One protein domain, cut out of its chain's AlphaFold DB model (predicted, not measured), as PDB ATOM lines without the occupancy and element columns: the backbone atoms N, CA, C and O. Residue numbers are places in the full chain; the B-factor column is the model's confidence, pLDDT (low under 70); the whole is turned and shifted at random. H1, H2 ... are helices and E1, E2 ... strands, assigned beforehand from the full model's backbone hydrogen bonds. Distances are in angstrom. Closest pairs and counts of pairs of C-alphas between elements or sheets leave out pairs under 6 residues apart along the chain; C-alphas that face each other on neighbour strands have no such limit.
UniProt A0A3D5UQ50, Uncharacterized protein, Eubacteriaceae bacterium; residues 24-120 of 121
ATOM      1  N   GLY A  24     -20.355   2.222 -44.046       73.38
ATOM      2  CA  GLY A  24     -21.792   2.102 -43.773       73.38
ATOM      3  C   GLY A  24     -22.196   0.913 -42.890       73.38
ATOM      4  O   GLY A  24     -23.242   0.968 -42.255       73.38
ATOM      5  N   GLY A  25     -21.366  -0.132 -42.763       83.75
ATOM      6  CA  GLY A  25     -21.697  -1.306 -41.940       83.75
ATOM      7  C   GLY A  25     -21.862  -0.964 -40.454       83.75
ATOM      8  O   GLY A  25     -22.862  -1.321 -39.842       83.75
ATOM      9  N   SER A  26     -20.940  -0.181 -39.888       89.12
ATOM     10  CA  SER A  26     -21.030   0.250 -38.482       89.12
ATOM     11  C   SER A  26     -22.191   1.218 -38.225       89.12
ATOM     12  O   SER A  26     -22.735   1.258 -37.123       89.12
ATOM     13  N   GLU A  27     -22.580   2.015 -39.220       91.25
ATOM     14  CA  GLU A  27     -23.757   2.885 -39.123       91.25
ATOM     15  C   GLU A  27     -25.049   2.060 -39.175       91.25
ATOM     16  O   GLU A  27     -25.939   2.278 -38.352       91.25
ATOM     17  N   ALA A  28     -25.111   1.056 -40.057       93.06
ATOM     18  CA  ALA A  28     -26.207   0.096 -40.121       93.06
ATOM     19  C   ALA A  28     -26.353  -0.699 -38.812       93.06
ATOM     20  O   ALA A  28     -27.471  -0.853 -38.323       93.06
ATOM     21  N   GLU A  29     -25.252  -1.148 -38.201       93.94
ATOM     22  CA  GLU A  29     -25.262  -1.807 -36.885       93.94
ATOM     23  C   GLU A  29     -25.862  -0.912 -35.800       93.94
ATOM     24  O   GLU A  29     -26.743  -1.347 -35.061       93.94
ATOM     25  N   ASN A  30     -25.415   0.343 -35.709       93.38
ATOM     26  CA  ASN A  30     -25.909   1.273 -34.694       93.38
ATOM     27  C   ASN A  30     -27.396   1.587 -34.891       93.38
ATOM     28  O   ASN A  30     -28.159   1.509 -33.932       93.38
ATOM     29  N   LEU A  31     -27.820   1.865 -36.128       94.56
ATOM     30  CA  LEU A  31     -29.226   2.103 -36.462       94.56
ATOM     31  C   LEU A  31     -30.101   0.902 -36.068       94.56
ATOM     32  O   LEU A  31     -31.144   1.054 -35.432       94.56
ATOM     33  N   SER A  32     -29.621  -0.301 -36.383       94.19
ATOM     34  CA  SER A  32     -30.285  -1.566 -36.068       94.19
ATOM     35  C   SER A  32     -30.414  -1.803 -34.566       94.19
ATOM     36  O   SER A  32     -31.462  -2.254 -34.098       94.19
ATOM     37  N   LYS A  33     -29.362  -1.483 -33.800       94.12
ATOM     38  CA  LYS A  33     -29.383  -1.575 -32.339       94.12
ATOM     39  C   LYS A  33     -30.425  -0.645 -31.745       94.12
ATOM     40  O   LYS A  33     -31.276  -1.119 -31.000       94.12
ATOM     41  N   THR A  34     -30.397   0.637 -32.096       93.88
ATOM     42  CA  THR A  34     -31.371   1.607 -31.586       93.88
ATOM     43  C   THR A  34     -32.792   1.139 -31.872       93.88
ATOM     44  O   THR A  34     -33.584   0.962 -30.944       93.88
ATOM     45  N   ALA A  35     -33.078   0.801 -33.130       92.25
ATOM     46  CA  ALA A  35     -34.398   0.373 -33.564       92.25
ATOM     47  C   ALA A  35     -34.916  -0.862 -32.804       92.25
ATOM     48  O   ALA A  35     -36.061  -0.884 -32.350       92.25
ATOM     49  N   LEU A  36     -34.086  -1.897 -32.629       92.12
ATOM     50  CA  LEU A  36     -34.513  -3.111 -31.928       92.12
ATOM     51  C   LEU A  36     -34.476  -2.994 -30.407       92.12
ATOM     52  O   LEU A  36     -35.272  -3.656 -29.743       92.12
ATOM     53  N   SER A  37     -33.620  -2.142 -29.843       91.94
ATOM     54  CA  SER A  37     -33.653  -1.829 -28.413       91.94
ATOM     55  C   SER A  37     -35.003  -1.219 -28.017       91.94
ATOM     56  O   SER A  37     -35.601  -1.647 -27.026       91.94
ATOM     57  N   ASP A  38     -35.545  -0.340 -28.867       90.88
ATOM     58  CA  ASP A  38     -36.860   0.276 -28.695       90.88
ATOM     59  C   ASP A  38     -37.995  -0.744 -28.850       90.88
ATOM     60  O   ASP A  38     -38.904  -0.795 -28.018       90.88
ATOM     61  N   VAL A  39     -37.932  -1.598 -29.880       90.81
ATOM     62  CA  VAL A  39     -38.941  -2.646 -30.125       90.81
ATOM     63  C   VAL A  39     -38.972  -3.675 -28.992       90.81
ATOM     64  O   VAL A  39     -40.048  -4.089 -28.561       90.81
ATOM     65  N   TRP A  40     -37.811  -4.095 -28.490       90.75
ATOM     66  CA  TRP A  40     -37.712  -5.093 -27.423       90.75
ATOM     67  C   TRP A  40     -37.808  -4.510 -26.011       90.75
ATOM     68  O   TRP A  40     -37.943  -5.275 -25.054       90.75
ATOM     69  N   GLY A  41     -37.747  -3.186 -25.858       90.94
ATOM     70  CA  GLY A  41     -37.767  -2.517 -24.558       90.94
ATOM     71  C   GLY A  41     -36.542  -2.838 -23.695       90.94
ATOM     72  O   GLY A  41     -36.669  -2.996 -22.479       90.94
ATOM     73  N   VAL A  42     -35.367  -2.971 -24.316       89.69
ATOM     74  CA  VAL A  42     -34.085  -3.275 -23.652       89.69
ATOM     75  C   VAL A  42     -33.072  -2.152 -23.880       89.69
ATOM     76  O   VAL A  42     -33.257  -1.313 -24.750       89.69
ATOM     77  N   SER A  43     -31.992  -2.124 -23.096       91.94
ATOM     78  CA  SER A  43     -30.874  -1.203 -23.358       91.94
ATOM     79  C   SER A  43     -30.127  -1.608 -24.632       91.94
ATOM     80  O   SER A  43     -29.927  -2.802 -24.859       91.94
ATOM     81  N   GLU A  44     -29.627  -0.639 -25.401       89.75
ATOM     82  CA  GLU A  44     -28.705  -0.883 -26.524       89.75
ATOM     83  C   GLU A  44     -27.440  -1.648 -26.092       89.75
ATOM     84  O   GLU A  44     -26.898  -2.445 -26.855       89.75
ATOM     85  N   ASP A  45     -26.992  -1.459 -24.847       89.06
ATOM     86  CA  ASP A  45     -25.841  -2.182 -24.286       89.06
ATOM     87  C   ASP A  45     -26.120  -3.681 -24.085       89.06
ATOM     88  O   ASP A  45     -25.186  -4.475 -24.002       89.06
ATOM     89  N   ALA A  46     -27.396  -4.076 -24.006       87.88
ATOM     90  CA  ALA A  46     -27.822  -5.466 -23.833       87.88
ATOM     91  C   ALA A  46     -28.003  -6.205 -25.174       87.88
ATOM     92  O   ALA A  46     -28.508  -7.334 -25.196       87.88
ATOM     93  N   ILE A  47     -27.625  -5.566 -26.288       92.00
ATOM     94  CA  ILE A  47     -27.702  -6.140 -27.629       92.00
ATOM     95  C   ILE A  47     -26.402  -5.950 -28.420       92.00
ATOM     96  O   ILE A  47     -25.717  -4.922 -28.381       92.00
ATOM     97  N   THR A  48     -26.073  -6.962 -29.210       92.31
ATOM     98  CA  THR A  48     -25.019  -6.912 -30.223       92.31
ATOM     99  C   THR A  48     -25.650  -6.876 -31.604       92.31
ATOM    100  O   THR A  48     -26.728  -7.428 -31.791       92.31
ATOM    101  N   ALA A  49     -24.982  -6.235 -32.556       92.44
ATOM    102  CA  ALA A  49     -25.386  -6.210 -33.953       92.44
ATOM    103  C   ALA A  49     -24.156  -6.511 -34.804       92.44
ATOM    104  O   ALA A  49     -23.068  -6.051 -34.456       92.44
ATOM    105  N   ASP A  50     -24.348  -7.284 -35.864       92.12
ATOM    106  CA  ASP A  50     -23.324  -7.626 -36.848       92.12
ATOM    107  C   ASP A  50     -23.926  -7.397 -38.234       92.12
ATOM    108  O   ASP A  50     -24.948  -8.002 -38.572       92.12
ATOM    109  N   ALA A  51     -23.364  -6.451 -38.990       92.19
ATOM    110  CA  ALA A  51     -23.854  -6.123 -40.323       92.19
ATOM    111  C   ALA A  51     -23.034  -6.822 -41.408       92.19
ATOM    112  O   ALA A  51     -21.835  -6.585 -41.562       92.19
ATOM    113  N   GLU A  52     -23.721  -7.585 -42.254       91.44
ATOM    114  CA  GLU A  52     -23.165  -8.151 -43.476       91.44
ATOM    115  C   GLU A  52     -23.663  -7.367 -44.693       91.44
ATOM    116  O   GLU A  52     -24.866  -7.206 -44.910       91.44
ATOM    117  N   SER A  53     -22.736  -6.883 -45.524       91.50
ATOM    118  CA  SER A  53     -23.101  -6.259 -46.798       91.50
ATOM    119  C   SER A  53     -23.587  -7.317 -47.788       91.50
ATOM    120  O   SER A  53     -22.885  -8.283 -48.107       91.50
ATOM    121  N   ILE A  54     -24.798  -7.116 -48.299       90.25
ATOM    122  CA  ILE A  54     -25.438  -8.010 -49.251       90.25
ATOM    123  C   ILE A  54     -25.200  -7.501 -50.667       90.25
ATOM    124  O   ILE A  54     -25.588  -6.401 -51.046       90.25
ATOM    125  N   THR A  55     -24.567  -8.351 -51.463       84.62
ATOM    126  CA  THR A  55     -24.309  -8.158 -52.889       84.62
ATOM    127  C   THR A  55     -24.825  -9.377 -53.649       84.62
ATOM    128  O   THR A  55     -25.108 -10.410 -53.044       84.62
ATOM    129  N   GLU A  56     -24.863  -9.327 -54.982       76.38
ATOM    130  CA  GLU A  56     -25.177 -10.506 -55.813       76.38
ATOM    131  C   GLU A  56     -24.212 -11.688 -55.589       76.38
ATOM    132  O   GLU A  56     -24.518 -12.828 -55.930       76.38
ATOM    133  N   SER A  57     -23.026 -11.421 -55.032       76.25
ATOM    134  CA  SER A  57     -22.033 -12.444 -54.696       76.25
ATOM    135  C   SER A  57     -22.200 -13.025 -53.289       76.25
ATOM    136  O   SER A  57     -21.615 -14.066 -52.981       76.25
ATOM    137  N   THR A  58     -22.990 -12.365 -52.438       73.88
ATOM    138  CA  THR A  58     -23.309 -12.842 -51.094       73.88
ATOM    139  C   THR A  58     -24.268 -14.019 -51.246       73.88
ATOM    140  O   THR A  58     -25.287 -13.897 -51.920       73.88
ATOM    141  N   GLY A  59     -23.906 -15.183 -50.694       78.88
ATOM    142  CA  GLY A  59     -24.557 -16.457 -51.020       78.88
ATOM    143  C   GLY A  59     -26.089 -16.412 -50.973       78.88
ATOM    144  O   GLY A  59     -26.669 -15.709 -50.144       78.88
ATOM    145  N   ASP A  60     -26.725 -17.207 -51.842       82.12
ATOM    146  CA  ASP A  60     -28.161 -17.160 -52.166       82.12
ATOM    147  C   ASP A  60     -29.094 -17.019 -50.952       82.12
ATOM    148  O   ASP A  60     -30.139 -16.380 -51.050       82.12
ATOM    149  N   SER A  61     -28.738 -17.593 -49.798       87.31
ATOM    150  CA  SER A  61     -29.543 -17.520 -48.576       87.31
ATOM    151  C   SER A  61     -29.673 -16.106 -48.004       87.31
ATOM    152  O   SER A  61     -30.780 -15.716 -47.639       87.31
ATOM    153  N   HIS A  62     -28.585 -15.334 -47.921       89.44
ATOM    154  CA  HIS A  62     -28.628 -13.984 -47.346       89.44
ATOM    155  C   HIS A  62     -29.294 -13.002 -48.306       89.44
ATOM    156  O   HIS A  62     -30.132 -12.208 -47.883       89.44
ATOM    157  N   TYR A  63     -29.007 -13.134 -49.607       90.69
ATOM    158  CA  TYR A  63     -29.688 -12.371 -50.652       90.69
ATOM    159  C   TYR A  63     -31.202 -12.609 -50.613       90.69
ATOM    160  O   TYR A  63     -31.991 -11.668 -50.555       90.69
ATOM    161  N   MET A  64     -31.617 -13.882 -50.577       92.69
ATOM    162  CA  MET A  64     -33.030 -14.254 -50.507       92.69
ATOM    163  C   MET A  64     -33.690 -13.736 -49.227       92.69
ATOM    164  O   MET A  64     -34.813 -13.241 -49.281       92.69
ATOM    165  N   MET A  65     -33.012 -13.830 -48.080       92.81
ATOM    166  CA  MET A  65     -33.556 -13.340 -46.815       92.81
ATOM    167  C   MET A  65     -33.759 -11.823 -46.834       92.81
ATOM    168  O   MET A  65     -34.835 -11.361 -46.460       92.81
ATOM    169  N   ALA A  66     -32.782 -11.057 -47.328       93.81
ATOM    170  CA  ALA A  66     -32.915  -9.609 -47.453       93.81
ATOM    171  C   ALA A  66     -34.076  -9.227 -48.389       93.81
ATOM    172  O   ALA A  66     -34.939  -8.430 -48.018       93.81
ATOM    173  N   ALA A  67     -34.167  -9.877 -49.554       94.00
ATOM    174  CA  ALA A  67     -35.263  -9.677 -50.500       94.00
ATOM    175  C   ALA A  67     -36.638 -10.026 -49.897       94.00
ATOM    176  O   ALA A  67     -37.615  -9.311 -50.123       94.00
ATOM    177  N   MET A  68     -36.735 -11.099 -49.100       93.75
ATOM    178  CA  MET A  68     -37.975 -11.468 -48.404       93.75
ATOM    179  C   MET A  68     -38.388 -10.425 -47.363       93.75
ATOM    180  O   MET A  68     -39.569 -10.088 -47.287       93.75
ATOM    181  N   ILE A  69     -37.440  -9.909 -46.578       94.25
ATOM    182  CA  ILE A  69     -37.707  -8.880 -45.564       94.25
ATOM    183  C   ILE A  69     -38.217  -7.594 -46.228       94.25
ATOM    184  O   ILE A  69     -39.249  -7.065 -45.813       94.25
ATOM    185  N   LEU A  70     -37.559  -7.142 -47.301       95.38
ATOM    186  CA  LEU A  70     -37.980  -5.968 -48.072       95.38
ATOM    187  C   LEU A  70     -39.371  -6.151 -48.680       95.38
ATOM    188  O   LEU A  70     -40.242  -5.297 -48.513       95.38
ATOM    189  N   SER A  71     -39.615  -7.304 -49.305       95.25
ATOM    190  CA  SER A  71     -40.923  -7.636 -49.872       95.25
ATOM    191  C   SER A  71     -42.027  -7.636 -48.808       95.25
ATOM    192  O   SER A  71     -43.107  -7.093 -49.042       95.25
ATOM    193  N   GLY A  72     -41.754  -8.184 -47.619       93.19
ATOM    194  CA  GLY A  72     -42.688  -8.185 -46.491       93.19
ATOM    195  C   GLY A  72     -43.025  -6.783 -45.972       93.19
ATOM    196  O   GLY A  72     -44.141  -6.562 -45.508       93.19
ATOM    197  N   ALA A  73     -42.099  -5.832 -46.105       91.88
ATOM    198  CA  ALA A  73     -42.305  -4.422 -45.780       91.88
ATOM    199  C   ALA A  73     -42.943  -3.609 -46.927       91.88
ATOM    200  O   ALA A  73     -43.176  -2.410 -46.775       91.88
ATOM    201  N   GLY A  74     -43.240  -4.236 -48.071       93.75
ATOM    202  CA  GLY A  74     -43.783  -3.565 -49.254       93.75
ATOM    203  C   GLY A  74     -42.758  -2.735 -50.036       93.75
ATOM    204  O   GLY A  74     -43.158  -1.882 -50.828       93.75
ATOM    205  N   MET A  75     -41.464  -2.969 -49.811       94.75
ATOM    206  CA  MET A  75     -40.357  -2.339 -50.536       94.75
ATOM    207  C   MET A  75     -39.950  -3.172 -51.759       94.75
ATOM    208  O   MET A  75     -40.360  -4.328 -51.901       94.75
ATOM    209  N   ASP A  76     -39.144  -2.583 -52.648       94.50
ATOM    210  CA  ASP A  76     -38.593  -3.311 -53.793       94.50
ATOM    211  C   ASP A  76     -37.645  -4.412 -53.295       94.50
ATOM    212  O   ASP A  76     -36.806  -4.181 -52.421       94.50
ATOM    213  N   ASN A  77     -37.825  -5.627 -53.802       92.06
ATOM    214  CA  ASN A  77     -37.054  -6.799 -53.406       92.06
ATOM    215  C   ASN A  77     -35.888  -7.094 -54.361       92.06
ATOM    216  O   ASN A  77     -35.144  -8.050 -54.127       92.06
ATOM    217  N   ASP A  78     -35.735  -6.307 -55.426       92.50
ATOM    218  CA  ASP A  78     -34.517  -6.250 -56.222       92.50
ATOM    219  C   ASP A  78     -33.475  -5.410 -55.475       92.50
ATOM    220  O   ASP A  78     -33.592  -4.193 -55.373       92.50
ATOM    221  N   LEU A  79     -32.440  -6.056 -54.926       92.31
ATOM    222  CA  LEU A  79     -31.438  -5.359 -54.114       92.31
ATOM    223  C   LEU A  79     -30.588  -4.375 -54.932       92.31
ATOM    224  O   LEU A  79     -29.958  -3.498 -54.349       92.31
ATOM    225  N   SER A  80     -30.570  -4.506 -56.265       91.25
ATOM    226  CA  SER A  80     -29.762  -3.663 -57.153       91.25
ATOM    227  C   SER A  80     -30.278  -2.228 -57.293       91.25
ATOM    228  O   SER A  80     -29.570  -1.375 -57.829       91.25
ATOM    229  N   VAL A  81     -31.500  -1.952 -56.820       93.31
ATOM    230  CA  VAL A  81     -32.086  -0.604 -56.841       93.31
ATOM    231  C   VAL A  81     -31.565   0.287 -55.712       93.31
ATOM    232  O   VAL A  81     -31.707   1.505 -55.798       93.31
ATOM    233  N   TYR A  82     -30.973  -0.307 -54.673       93.81
ATOM    234  CA  TYR A  82     -30.400   0.402 -53.532       93.81
ATOM    235  C   TYR A  82     -28.899   0.628 -53.744       93.81
ATOM    236  O   TYR A  82     -28.219  -0.183 -54.376       93.81
ATOM    237  N   ASP A  83     -28.361   1.706 -53.172       93.31
ATOM    238  CA  ASP A  83     -26.924   1.998 -53.222       93.31
ATOM    239  C   ASP A  83     -26.125   0.949 -52.436       93.31
ATOM    240  O   ASP A  83     -25.015   0.567 -52.815       93.31
ATOM    241  N   SER A  84     -26.692   0.477 -51.326       93.00
ATOM    242  CA  SER A  84     -26.163  -0.615 -50.512       93.00
ATOM    243  C   SER A  84     -27.279  -1.296 -49.730       93.00
ATOM    244  O   SER A  84     -28.267  -0.672 -49.348       93.00
ATOM    245  N   VAL A  85     -27.112  -2.590 -49.472       94.50
ATOM    246  CA  VAL A  85     -28.010  -3.372 -48.619       94.50
ATOM    247  C   VAL A  85     -27.168  -4.078 -47.572       94.50
ATOM    248  O   VAL A  85     -26.161  -4.711 -47.891       94.50
ATOM    249  N   TYR A  86     -27.590  -3.982 -46.321       95.25
ATOM    250  CA  TYR A  86     -26.990  -4.667 -45.192       95.25
ATOM    251  C   TYR A  86     -28.029  -5.570 -44.557       95.25
ATOM    252  O   TYR A  86     -29.155  -5.155 -44.289       95.25
ATOM    253  N   LEU A  87     -27.642  -6.808 -44.302       94.88
ATOM    254  CA  LEU A  87     -28.382  -7.696 -43.432       94.88
ATOM    255  C   LEU A  87     -27.724  -7.632 -42.061       94.88
ATOM    256  O   LEU A  87     -26.533  -7.901 -41.942       94.88
ATOM    257  N   VAL A  88     -28.494  -7.268 -41.046       94.81
ATOM    258  CA  VAL A  88     -27.976  -7.091 -39.693       94.81
ATOM    259  C   VAL A  88     -28.599  -8.133 -38.781       94.81
ATOM    260  O   VAL A  88     -29.816  -8.135 -38.568       94.81
ATOM    261  N   GLU A  89     -27.765  -9.019 -38.239       94.38
ATOM    262  CA  GLU A  89     -28.170  -9.903 -37.150       94.38
ATOM    263  C   GLU A  89     -28.018  -9.141 -35.835       94.38
ATOM    264  O   GLU A  89     -26.925  -8.704 -35.475       94.38
ATOM    265  N   VAL A  90     -29.117  -8.989 -35.101       93.31
ATOM    266  CA  VAL A  90     -29.122  -8.379 -33.772       93.31
ATOM    267  C   VAL A  90     -29.470  -9.435 -32.740       93.31
ATOM    268  O   VAL A  90     -30.474 -10.133 -32.869       93.31
ATOM    269  N   GLN A  91     -28.652  -9.547 -31.699       93.50
ATOM    270  CA  GLN A  91     -28.759 -10.572 -30.666       93.50
ATOM    271  C   GLN A  91     -28.823  -9.939 -29.275       93.50
ATOM    272  O   GLN A  91     -28.037  -9.050 -28.956       93.50
ATOM    273  N   LYS A  92     -29.748 -10.416 -28.436       91.56
ATOM    274  CA  LYS A  92     -29.830 -10.098 -27.002       91.56
ATOM    275  C   LYS A  92     -28.894 -10.989 -26.187       91.56
ATOM    276  O   LYS A  92     -28.598 -12.115 -26.579       91.56
ATOM    277  N   GLU A  93     -28.537 -10.545 -24.982       88.25
ATOM    278  CA  GLU A  93     -27.778 -11.362 -24.014       88.25
ATOM    279  C   GLU A  93     -28.448 -12.706 -23.665       88.25
ATOM    280  O   GLU A  93     -27.768 -13.667 -23.309       88.25
ATOM    281  N   ASP A  94     -29.779 -12.790 -23.777       84.56
ATOM    282  CA  ASP A  94     -30.547 -14.023 -23.544       84.56
ATOM    283  C   ASP A  94     -30.414 -15.063 -24.677       84.56
ATOM    284  O   ASP A  94     -30.932 -16.176 -24.556       84.56
ATOM    285  N   GLY A  95     -29.704 -14.720 -25.758       85.25
ATOM    286  CA  GLY A  95     -29.469 -15.560 -26.929       85.25
ATOM    287  C   GLY A  95     -30.551 -15.475 -28.008       85.25
ATOM    288  O   GLY A  95     -30.401 -16.116 -29.047       85.25
ATOM    289  N   SER A  96     -31.622 -14.701 -27.809       87.81
ATOM    290  CA  SER A  96     -32.588 -14.442 -28.885       87.81
ATOM    291  C   SER A  96     -31.953 -13.528 -29.931       87.81
ATOM    292  O   SER A  96     -31.325 -12.531 -29.567       87.81
ATOM    293  N   SER A  97     -32.176 -13.811 -31.214       90.56
ATOM    294  CA  SER A  97     -31.753 -12.936 -32.305       90.56
ATOM    295  C   SER A  97     -32.883 -12.614 -33.276       90.56
ATOM    296  O   SER A  97     -33.888 -13.323 -33.362       90.56
ATOM    297  N   ALA A  98     -32.717 -11.507 -33.990       91.81
ATOM    298  CA  ALA A  98     -33.530 -11.124 -35.129       91.81
ATOM    299  C   ALA A  98     -32.634 -10.650 -36.268       91.81
ATOM    300  O   ALA A  98     -31.582 -10.061 -36.042       91.81
ATOM    301  N   ASN A  99     -33.102 -10.880 -37.489       92.69
ATOM    302  CA  ASN A  99     -32.493 -10.334 -38.688       92.69
ATOM    303  C   ASN A  99     -33.310  -9.137 -39.150       92.69
ATOM    304  O   ASN A  99     -34.536  -9.232 -39.267       92.69
ATOM    305  N   ILE A 100     -32.631  -8.037 -39.439       93.88
ATOM    306  CA  ILE A 100     -33.230  -6.858 -40.058       93.88
ATOM    307  C   ILE A 100     -32.422  -6.459 -41.283       93.88
ATOM    308  O   ILE A 100     -31.262  -6.840 -41.424       93.88
ATOM    309  N   VAL A 101     -33.045  -5.713 -42.186       96.19
ATOM    310  CA  VAL A 101     -32.354  -5.170 -43.357       96.19
ATOM    311  C   VAL A 101     -32.167  -3.677 -43.159       96.19
ATOM    312  O   VAL A 101     -33.086  -3.002 -42.711       96.19
ATOM    313  N   VAL A 102     -30.998  -3.155 -43.507       96.50
ATOM    314  CA  VAL A 102     -30.762  -1.718 -43.654       96.50
ATOM    315  C   VAL A 102     -30.426  -1.457 -45.112       96.50
ATOM    316  O   VAL A 102     -29.521  -2.084 -45.659       96.50
ATOM    317  N   VAL A 103     -31.160  -0.552 -45.749       96.25
ATOM    318  CA  VAL A 103     -30.883  -0.122 -47.124       96.25
ATOM    319  C   VAL A 103     -30.311   1.286 -47.129       96.25
ATOM    320  O   VAL A 103     -30.704   2.119 -46.315       96.25
ATOM    321  N   GLU A 104     -29.394   1.550 -48.051       94.69
ATOM    322  CA  GLU A 104     -28.913   2.887 -48.376       94.69
ATOM    323  C   GLU A 104     -29.528   3.335 -49.704       94.69
ATOM    324  O   GLU A 104     -29.401   2.642 -50.715       94.69
ATOM    325  N   GLU A 105     -30.183   4.495 -49.713       92.62
ATOM    326  CA  GLU A 105     -30.696   5.131 -50.930       92.62
ATOM    327  C   GLU A 105     -30.405   6.634 -50.885       92.62
ATOM    328  O   GLU A 105     -30.788   7.341 -49.948       92.62
ATOM    329  N   GLY A 106     -29.686   7.145 -51.885       90.19
ATOM    330  CA  GLY A 106     -29.337   8.561 -51.968       90.19
ATOM    331  C   GLY A 106     -28.470   9.040 -50.796       90.19
ATOM    332  O   GLY A 106     -28.564  10.206 -50.404       90.19
ATOM    333  N   GLY A 107     -27.658   8.149 -50.219       88.19
ATOM    334  CA  GLY A 107     -26.808   8.419 -49.053       88.19
ATOM    335  C   GLY A 107     -27.546   8.459 -47.710       88.19
ATOM    336  O   GLY A 107     -27.010   8.994 -46.740       88.19
ATOM    337  N   SER A 108     -28.786   7.963 -47.648       90.81
ATOM    338  CA  SER A 108     -29.555   7.837 -46.405       90.81
ATOM    339  C   SER A 108     -29.799   6.370 -46.074       90.81
ATOM    340  O   SER A 108     -30.313   5.626 -46.908       90.81
ATOM    341  N   LEU A 109     -29.463   5.973 -44.845       93.31
ATOM    342  CA  LEU A 109     -29.742   4.636 -44.324       93.31
ATOM    343  C   LEU A 109     -31.163   4.567 -43.763       93.31
ATOM    344  O   LEU A 109     -31.591   5.468 -43.041       93.31
ATOM    345  N   THR A 110     -31.875   3.490 -44.085       94.75
ATOM    346  CA  THR A 110     -33.224   3.200 -43.585       94.75
ATOM    347  C   THR A 110     -33.296   1.758 -43.102       94.75
ATOM    348  O   THR A 110     -32.991   0.832 -43.857       94.75
ATOM    349  N   GLU A 111     -33.712   1.553 -41.855       94.56
ATOM    350  CA  GLU A 111     -33.957   0.230 -41.294       94.56
ATOM    351  C   GLU A 111     -35.317  -0.343 -41.714       94.56
ATOM    352  O   GLU A 111     -36.345   0.333 -41.761       94.56
ATOM    353  N   VAL A 112     -35.328  -1.645 -41.976       95.31
ATOM    354  CA  VAL A 112     -36.494  -2.419 -42.387       95.31
ATOM    355  C   VAL A 112     -36.638  -3.584 -41.420       95.31
ATOM    356  O   VAL A 112     -36.021  -4.645 -41.559       95.31
ATOM    357  N   ILE A 113     -37.454  -3.358 -40.397       92.50
ATOM    358  CA  ILE A 113     -37.729  -4.343 -39.353       92.50
ATOM    359  C   ILE A 113     -38.886  -5.244 -39.815       92.50
ATOM    360  O   ILE A 113     -39.988  -4.723 -40.053       92.50
ATOM    361  N   PRO A 114     -38.690  -6.574 -39.898       88.38
ATOM    362  CA  PRO A 114     -39.752  -7.506 -40.253       88.38
ATOM    363  C   PRO A 114     -40.923  -7.434 -39.268       88.38
ATOM    364  O   PRO A 114     -40.731  -7.319 -38.057       88.38
ATOM    365  N   GLU A 115     -42.149  -7.584 -39.768       84.06
ATOM    366  CA  GLU A 115     -43.359  -7.585 -38.930       84.06
ATOM    367  C   GLU A 115     -43.339  -8.686 -37.857       84.06
ATOM    368  O   GLU A 115     -43.829  -8.483 -36.748       84.06
ATOM    369  N   THR A 116     -42.692  -9.822 -38.136       81.12
ATOM    370  CA  THR A 116     -42.497 -10.909 -37.161       81.12
ATOM    371  C   THR A 116     -41.704 -10.471 -35.931       81.12
ATOM    372  O   THR A 116     -41.931 -10.993 -34.847       81.12
ATOM    373  N   VAL A 117     -40.802  -9.497 -36.074       82.81
ATOM    374  CA  VAL A 117     -40.006  -8.957 -34.963       82.81
ATOM    375  C   VAL A 117     -40.800  -7.905 -34.188       82.81
ATOM    376  O   VAL A 117     -40.717  -7.854 -32.964       82.81
ATOM    377  N   LYS A 118     -41.612  -7.100 -34.886       77.12
ATOM    378  CA  LYS A 118     -42.478  -6.077 -34.277       77.12
ATOM    379  C   LYS A 118     -43.640  -6.667 -33.472       77.12
ATOM    380  O   LYS A 118     -44.069  -6.051 -32.502       77.12
ATOM    381  N   SER A 119     -44.166  -7.825 -33.880       64.88
ATOM    382  CA  SER A 119     -45.373  -8.422 -33.280       64.88
ATOM    383  C   SER A 119     -45.127  -9.090 -31.920       64.88
ATOM    384  O   SER A 119     -46.070  -9.273 -31.158       64.88
ATOM    385  N   GLY A 120     -43.875  -9.418 -31.573       56.22
ATOM    386  CA  GLY A 120     -43.533 -10.001 -30.269       56.22
ATOM    387  C   GLY A 120     -44.254 -11.318 -29.937       56.22
ATOM    388  O   GLY A 120     -44.497 -11.579 -28.758       56.22
TER     389      GLY A 120
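AT A GLANCE: This is residues 24 to 120 of the 121 residues of an uncharacterized protein of Eubacteriaceae bacterium (UniProt A0A3D5UQ50). A strongly twisted sheet of four strands curls round the long helix H1 on one face, while H2 crosses the strands on the other face, giving three layers, with helices on both faces of a sheet. The short H3, near the end of the printed part, only grazes the sheet. The printed part has 97 residues, with three named helices and four named strands in the order H1 E1 H2 E2 E3 E4 H3; the sheet's order is E1 - E2 - E3 - E4, all antiparallel. The class is mixed, helices and strands, and the whole is compact, with a radius of gyration of the C-alphas of 12.6 A and spans of 34 by 24 by 22 A.

IN THESE COORDINATES: Begin with the sheet: E1 is residues 47 to 54, 21.8 A from first to last C-alpha, and E2 is residues 84 to 92, 25.6 A. E3 is residues 97 to 105, 26.0 A, and E4 is residues 108 to 112, ending at C-alpha 112, (-36.494, -2.419, -42.387). Find C-alpha 24 at (-21.792, 2.102, -43.773); from there H1 runs over residues 24 to 40, 23.9 A. H2, residues 60 to 72, is 18.0 A long, and H3, residues 115 to 118, ends at (-42.478, -6.077, -34.277), 5.0 A from its first C-alpha.

HOW THE PARTS SIT: E1 and E4 are the edge strands. Between E1 and E2 look for N 50 and O 89, 3.0 A apart and within hydrogen-bond range; between E2 and E3, a hairpin, N 88 and O 100 are at 2.8 A; between E3 and E4, also a hairpin, N 103 and O 110 are at 3.0 A. E2, E3 and E4 form a meander, each strand the antiparallel neighbour of the one before. The sheet curls round H1, whose closest C-alphas to E1 are those of Glu 29 and Ala 49, 5.3 A apart. H2 is on the opposite face at a height over the sheet of 9.2 A, running across the strands at 78 degrees to E3 on the local plane; its closest C-alphas to E3 are those of Ala 66 and Val 101, 6.1 A apart. H1 and H2 are apart. H3 is only just on the sheet, with 5 pairs of C-alphas within 10 A, and grazes it with residues 116 to 117. H3 is close to but not clearly touching H1, the closest C-alphas being those of Val 39 and Lys 118, 6.4 A apart. In H1 and H2 every O i to N i+4 pair is within hydrogen-bond range; H3 is too short for such a pair.

THE WHOLE: Look to Asp 94 and Gly 106 for the two C-alphas farthest apart, 36.3 A. The printed part has no cut. The link from H2 to E2, with 11 residues, is long. The mean pLDDT of the printed part is 90.1, and residues 119 to 120 are under 70.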